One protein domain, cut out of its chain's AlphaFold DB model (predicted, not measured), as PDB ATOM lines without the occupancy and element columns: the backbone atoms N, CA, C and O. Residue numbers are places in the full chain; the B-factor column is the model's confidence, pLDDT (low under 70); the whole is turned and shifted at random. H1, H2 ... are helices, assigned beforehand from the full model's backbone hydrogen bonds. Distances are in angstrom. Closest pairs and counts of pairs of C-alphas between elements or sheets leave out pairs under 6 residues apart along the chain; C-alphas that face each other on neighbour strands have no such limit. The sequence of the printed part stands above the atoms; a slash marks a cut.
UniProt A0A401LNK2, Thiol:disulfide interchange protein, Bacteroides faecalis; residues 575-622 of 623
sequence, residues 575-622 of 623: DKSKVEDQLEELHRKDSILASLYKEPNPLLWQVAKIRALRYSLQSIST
ATOM      1  N   ASP A 575     165.012  55.521 147.941       74.06
ATOM      2  CA  ASP A 575     165.719  55.748 149.199       74.06
ATOM      3  C   ASP A 575     164.825  55.474 150.408       74.06
ATOM      4  O   ASP A 575     165.289  54.869 151.377       74.06
ATOM      5  N   LYS A 576     163.527  55.787 150.324       77.50
ATOM      6  CA  LYS A 576     162.540  55.396 151.334       77.50
ATOM      7  C   LYS A 576     162.439  53.875 151.475       77.50
ATOM      8  O   LYS A 576     162.535  53.380 152.597       77.50
ATOM      9  N   SER A 577     162.338  53.135 150.368       75.69
ATOM     10  CA  SER A 577     162.301  51.666 150.389       75.69
ATOM     11  C   SER A 577     163.554  51.068 151.036       75.69
ATOM     12  O   SER A 577     163.444  50.144 151.836       75.69
ATOM     13  N   LYS A 578     164.750  51.610 150.756       75.00
ATOM     14  CA  LYS A 578     165.991  51.146 151.405       75.00
ATOM     15  C   LYS A 578     165.984  51.374 152.914       75.00
ATOM     16  O   LYS A 578     166.472  50.527 153.657       75.00
ATOM     17  N   VAL A 579     165.481  52.525 153.368       79.00
ATOM     18  CA  VAL A 579     165.368  52.822 154.804       79.00
ATOM     19  C   VAL A 579     164.376  51.864 155.465       79.00
ATOM     20  O   VAL A 579     164.660  51.352 156.545       79.00
ATOM     21  N   GLU A 580     163.242  51.586 154.819       80.69
ATOM     22  CA  GLU A 580     162.244  50.627 155.307       80.69
ATOM     23  C   GLU A 580     162.817  49.203 155.414       80.69
ATOM     24  O   GLU A 580     162.697  48.591 156.476       80.69
ATOM     25  N   ASP A 581     163.526  48.718 154.388       78.69
ATOM     26  CA  ASP A 581     164.189  47.403 154.398       78.69
ATOM     27  C   ASP A 581     165.209  47.283 155.548       78.69
ATOM     28  O   ASP A 581     165.286  46.265 156.239       78.69
ATOM     29  N   GLN A 582     165.979  48.344 155.801       79.12
ATOM     30  CA  GLN A 582     166.960  48.376 156.891       79.12
ATOM     31  C   GLN A 582     166.308  48.409 158.271       79.12
ATOM     32  O   GLN A 582     166.801  47.773 159.203       79.12
ATOM     33  N   LEU A 583     165.211  49.154 158.427       82.19
ATOM     34  CA  LEU A 583     164.431  49.147 159.661       82.19
ATOM     35  C   LEU A 583     163.836  47.758 159.912       82.19
ATOM     36  O   LEU A 583     163.868  47.282 161.047       82.19
ATOM     37  N   GLU A 584     163.358  47.077 158.868       83.50
ATOM     38  CA  GLU A 584     162.879  45.699 158.975       83.50
ATOM     39  C   GLU A 584     164.003  44.736 159.391       83.50
ATOM     40  O   GLU A 584     163.817  43.936 160.313       83.50
ATOM     41  N   GLU A 585     165.191  44.839 158.783       84.00
ATOM     42  CA  GLU A 585     166.374  44.065 159.185       84.00
ATOM     43  C   GLU A 585     166.709  44.294 160.669       84.00
ATOM     44  O   GLU A 585     166.902  43.334 161.424       84.00
ATOM     45  N   LEU A 586     166.721  45.553 161.120       86.12
ATOM     46  CA  LEU A 586     166.977  45.907 162.517       86.12
ATOM     47  C   LEU A 586     165.922  45.334 163.469       86.12
ATOM     48  O   LEU A 586     166.294  44.797 164.512       86.12
ATOM     49  N   HIS A 587     164.634  45.371 163.115       86.25
ATOM     50  CA  HIS A 587     163.566  44.778 163.929       86.25
ATOM     51  C   HIS A 587     163.696  43.252 164.051       86.25
ATOM     52  O   HIS A 587     163.448  42.681 165.121       86.25
ATOM     53  N   ARG A 588     164.122  42.573 162.978       88.25
ATOM     54  CA  ARG A 588     164.415  41.133 163.026       88.25
ATOM     55  C   ARG A 588     165.600  40.852 163.953       88.25
ATOM     56  O   ARG A 588     165.506  39.955 164.790       88.25
ATOM     57  N   LYS A 589     166.675  41.646 163.876       90.50
ATOM     58  CA  LYS A 589     167.821  41.528 164.799       90.50
ATOM     59  C   LYS A 589     167.431  41.814 166.252       90.50
ATOM     60  O   LYS A 589     167.846  41.066 167.131       90.50
ATOM     61  N   ASP A 590     166.596  42.823 166.511       90.81
ATOM     62  CA  ASP A 590     166.052  43.106 167.849       90.81
ATOM     63  C   ASP A 590     165.296  41.880 168.406       90.81
ATOM     64  O   ASP A 590     165.499  41.495 169.559       90.81
ATOM     65  N   SER A 591     164.483  41.220 167.572       89.25
ATOM     66  CA  SER A 591     163.730  40.014 167.952       89.25
ATOM     67  C   SER A 591     164.643  38.825 168.267       89.25
ATOM     68  O   SER A 591     164.435  38.126 169.257       89.25
ATOM     69  N   ILE A 592     165.690  38.616 167.462       90.44
ATOM     70  CA  ILE A 592     166.690  37.568 167.707       90.44
ATOM     71  C   ILE A 592     167.452  37.858 168.999       90.44
ATOM     72  O   ILE A 592     167.578  36.972 169.842       90.44
ATOM     73  N   LEU A 593     167.909  39.096 169.207       92.00
ATOM     74  CA  LEU A 593     168.632  39.473 170.419       92.00
ATOM     75  C   LEU A 593     167.784  39.259 171.677       92.00
ATOM     76  O   LEU A 593     168.307  38.751 172.665       92.00
ATOM     77  N   ALA A 594     166.488  39.574 171.630       90.94
ATOM     78  CA  ALA A 594     165.567  39.343 172.742       90.94
ATOM     79  C   ALA A 594     165.444  37.856 173.135       90.94
ATOM     80  O   ALA A 594     165.089  37.553 174.271       90.94
ATOM     81  N   SER A 595     165.760  36.926 172.225       90.25
ATOM     82  CA  SER A 595     165.826  35.488 172.531       90.25
ATOM     83  C   SER A 595     167.157  35.045 173.155       90.25
ATOM     84  O   SER A 595     167.210  34.006 173.810       90.25
ATOM     85  N   LEU A 596     168.229  35.822 172.968       91.19
ATOM     86  CA  LEU A 596     169.594  35.484 173.396       91.19
ATOM     87  C   LEU A 596     170.018  36.219 174.674       91.19
ATOM     88  O   LEU A 596     170.868  35.731 175.421       91.19
ATOM     89  N   TYR A 597     169.444  37.395 174.921       92.88
ATOM     90  CA  TYR A 597     169.817  38.279 176.014       92.88
ATOM     91  C   TYR A 597     168.585  38.821 176.740       92.88
ATOM     92  O   TYR A 597     167.613  39.259 176.129       92.88
ATOM     93  N   LYS A 598     168.655  38.795 178.072       87.38
ATOM     94  CA  LYS A 598     167.531  39.073 178.980       87.38
ATOM     95  C   LYS A 598     166.985  40.504 178.937       87.38
ATOM     96  O   LYS A 598     165.817  40.711 179.254       87.38
ATOM     97  N   GLU A 599     167.816  41.492 178.609       89.50
ATOM     98  CA  GLU A 599     167.429  42.905 178.623       89.50
ATOM     99  C   GLU A 599     167.254  43.421 177.190       89.50
ATOM    100  O   GLU A 599     168.166  43.287 176.371       89.50
ATOM    101  N   PRO A 600     166.107  44.035 176.854       84.19
ATOM    102  CA  PRO A 600     165.905  44.560 175.517       84.19
ATOM    103  C   PRO A 600     166.819  45.764 175.276       84.19
ATOM    104  O   PRO A 600     166.957  46.648 176.118       84.19
ATOM    105  N   ASN A 601     167.385  45.827 174.072       89.56
ATOM    106  CA  ASN A 601     168.104  46.992 173.563       89.56
ATOM    107  C   ASN A 601     169.261  47.516 174.451       89.56
ATOM    108  O   ASN A 601     169.277  48.706 174.792       89.56
ATOM    109  N   PRO A 602     170.251  46.676 174.809       95.19
ATOM    110  CA  PRO A 602     171.355  47.118 175.648       95.19
ATOM    111  C   PRO A 602     172.236  48.181 174.973       95.19
ATOM    112  O   PRO A 602     172.256  48.292 173.747       95.19
ATOM    113  N   LEU A 603     173.007  48.942 175.753       94.88
ATOM    114  CA  LEU A 603     173.852  50.044 175.273       94.88
ATOM    115  C   LEU A 603     174.752  49.643 174.095       94.88
ATOM    116  O   LEU A 603     174.764  50.324 173.071       94.88
ATOM    117  N   LEU A 604     175.492  48.536 174.199       94.94
ATOM    118  CA  LEU A 604     176.381  48.091 173.119       94.94
ATOM    119  C   LEU A 604     175.607  47.679 171.857       94.94
ATOM    120  O   LEU A 604     176.127  47.823 170.749       94.94
ATOM    121  N   TRP A 605     174.354  47.238 172.001       94.62
ATOM    122  CA  TRP A 605     173.471  47.004 170.861       94.62
ATOM    123  C   TRP A 605     172.968  48.312 170.248       94.62
ATOM    124  O   TRP A 605     172.976  48.457 169.030       94.62
ATOM    125  N   GLN A 606     172.623  49.315 171.060       93.62
ATOM    126  CA  GLN A 606     172.300  50.657 170.558       93.62
ATOM    127  C   GLN A 606     173.466  51.241 169.751       93.62
ATOM    128  O   GLN A 606     173.257  51.790 168.668       93.62
ATOM    129  N   VAL A 607     174.702  51.054 170.224       92.75
ATOM    130  CA  VAL A 607     175.912  51.428 169.479       92.75
ATOM    131  C   VAL A 607     176.002  50.675 168.147       92.75
ATOM    132  O   VAL A 607     176.221  51.309 167.116       92.75
ATOM    133  N   ALA A 608     175.797  49.355 168.131       91.25
ATOM    134  CA  ALA A 608     175.782  48.567 166.893       91.25
ATOM    135  C   ALA A 608     174.718  49.067 165.894       91.25
ATOM    136  O   ALA A 608     175.014  49.233 164.709       91.25
ATOM    137  N   LYS A 609     173.515  49.420 166.369       89.75
ATOM    138  CA  LYS A 609     172.454  50.003 165.531       89.75
ATOM    139  C   LYS A 609     172.850  51.354 164.936       89.75
ATOM    140  O   LYS A 609     172.658  51.568 163.742       89.75
ATOM    141  N   ILE A 610     173.457  52.245 165.725       89.25
ATOM    142  CA  ILE A 610     173.953  53.544 165.232       89.25
ATOM    143  C   ILE A 610     175.016  53.349 164.142       89.25
ATOM    144  O   ILE A 610     174.997  54.045 163.124       89.25
ATOM    145  N   ARG A 611     175.932  52.391 164.330       86.81
ATOM    146  CA  ARG A 611     176.969  52.056 163.343       86.81
ATOM    147  C   ARG A 611     176.365  51.581 162.020       86.81
ATOM    148  O   ARG A 611     176.774  52.082 160.971       86.81
ATOM    149  N   ALA A 612     175.388  50.677 162.079       81.81
ATOM    150  CA  ALA A 612     174.684  50.168 160.905       81.81
ATOM    151  C   ALA A 612     173.911  51.283 160.179       81.81
ATOM    152  O   ALA A 612     174.103  51.486 158.981       81.81
ATOM    153  N   LEU A 613     173.124  52.080 160.913       80.19
ATOM    154  CA  LEU A 613     172.349  53.195 160.354       80.19
ATOM    155  C   LEU A 613     173.231  54.223 159.642       80.19
ATOM    156  O   LEU A 613     172.875  54.704 158.573       80.19
ATOM    157  N   ARG A 614     174.402  54.558 160.192       77.19
ATOM    158  CA  ARG A 614     175.321  55.496 159.535       77.19
ATOM    159  C   ARG A 614     175.799  54.976 158.179       77.19
ATOM    160  O   ARG A 614     175.785  55.736 157.215       77.19
ATOM    161  N   TYR A 615     176.244  53.719 158.120       73.81
ATOM    162  CA  TYR A 615     176.702  53.085 156.879       73.81
ATOM    163  C   TYR A 615     175.598  53.114 155.817       73.81
ATOM    164  O   TYR A 615     175.799  53.546 154.682       73.81
ATOM    165  N   SER A 616     174.398  52.748 156.244       69.75
ATOM    166  CA  SER A 616     173.193  52.775 155.441       69.75
ATOM    167  C   SER A 616     172.829  54.164 154.905       69.75
ATOM    168  O   SER A 616     172.632  54.326 153.702       69.75
ATOM    169  N   LEU A 617     172.792  55.185 155.763       73.00
ATOM    170  CA  LEU A 617     172.432  56.553 155.377       73.00
ATOM    171  C   LEU A 617     173.490  57.211 154.478       73.00
ATOM    172  O   LEU A 617     173.143  58.002 153.603       73.00
ATOM    173  N   GLN A 618     174.772  56.864 154.630       69.81
ATOM    174  CA  GLN A 618     175.825  57.329 153.716       69.81
ATOM    175  C   GLN A 618     175.590  56.864 152.274       69.81
ATOM    176  O   GLN A 618     175.889  57.611 151.343       69.81
ATOM    177  N   SER A 619     175.032  55.663 152.081       62.44
ATOM    178  CA  SER A 619     174.703  55.134 150.748       62.44
ATOM    179  C   SER A 619     173.547  55.871 150.055       62.44
ATOM    180  O   SER A 619     173.394  55.761 148.839       62.44
ATOM    181  N   ILE A 620     172.756  56.628 150.826       66.25
ATOM    182  CA  ILE A 620     171.656  57.470 150.342       66.25
ATOM    183  C   ILE A 620     172.177  58.876 150.014       66.25
ATOM    184  O   ILE A 620     171.842  59.423 148.977       66.25
ATOM    185  N   SER A 621     173.061  59.445 150.844       55.38
ATOM    186  CA  SER A 621     173.551  60.827 150.682       55.38
ATOM    187  C   SER A 621     174.633  61.032 149.608       55.38
ATOM    188  O   SER A 621     175.129  62.147 149.462       55.38
ATOM    189  N   THR A 622     175.114  59.967 148.960       49.91
ATOM    190  CA  THR A 622     176.210  60.007 147.964       49.91
ATOM    191  C   THR A 622     175.737  59.794 146.522       49.91
ATOM    192  O   THR A 622     176.566  59.692 145.616       49.91
TER     193      THR A 622
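What this domain is: This is residues 575 to 622 of the 623 residues of the protein "Thiol:disulfide interchange protein" of Bacteroides faecalis (UniProt A0A401LNK2). What is the main shape? It is a long helical hairpin: H1 and the shorter H2 run side by side in opposite directions, joined at one end by a short link, and residues 594 to 599 stick out there, of which 594 to 596 belong to H1. How is it made up? The printed part has 48 residues, with two named helices in the order H1, H2 and no named strand, and its class is all helix. How compact is it? It is only just loose, close to compact, with a radius of gyration of the C-alphas of 11.9 A, and it is a rod spanning 38 by 18 by 9 A.

How they stand to each other: Which helix is longest, and what does it touch? H1, residues 575 to 596, only just touches H2, residues 603 to 618, with 3 pairs of C-alphas within 8 A. The closest C-alphas of the two are those of Leu 586 and Lys 609, 7.5 A apart. Which residues of each helix touch the other? H1 touches H2 with residues 579 to 586 alone, and H2 touches H1 with residues 609 to 616 alone. How do their directions compare? They run opposite ways at a shallow tilt of 19 degrees, with centres 11.6 A apart, and form a helical hairpin. What do the backbones show? In H1 and H2 every O i to N i+4 pair is within hydrogen-bond range.

Where its parts are: Where is H1? It has 22 residues and runs 31.8 A from C-alpha 575 at (165.719, 55.748, 149.199) to C-alpha 596 at (169.594, 35.484, 173.396). Where is H2? It has 16 residues and measures 22.8 A from first to last C-alpha, ending with C-alpha 618 at (175.825, 57.329, 153.716).

The domain as a whole: How large is it? The two C-alphas farthest apart are those of Lys 598 and Thr 622, at 38.4 A. Is the printed part unbroken? It has no cut, and the link from H1 to H2 is short, with 6 residues. Where is confidence low? The mean pLDDT of the printed part is 82.9, and residue 616 and residues 618 to 622 are under 70.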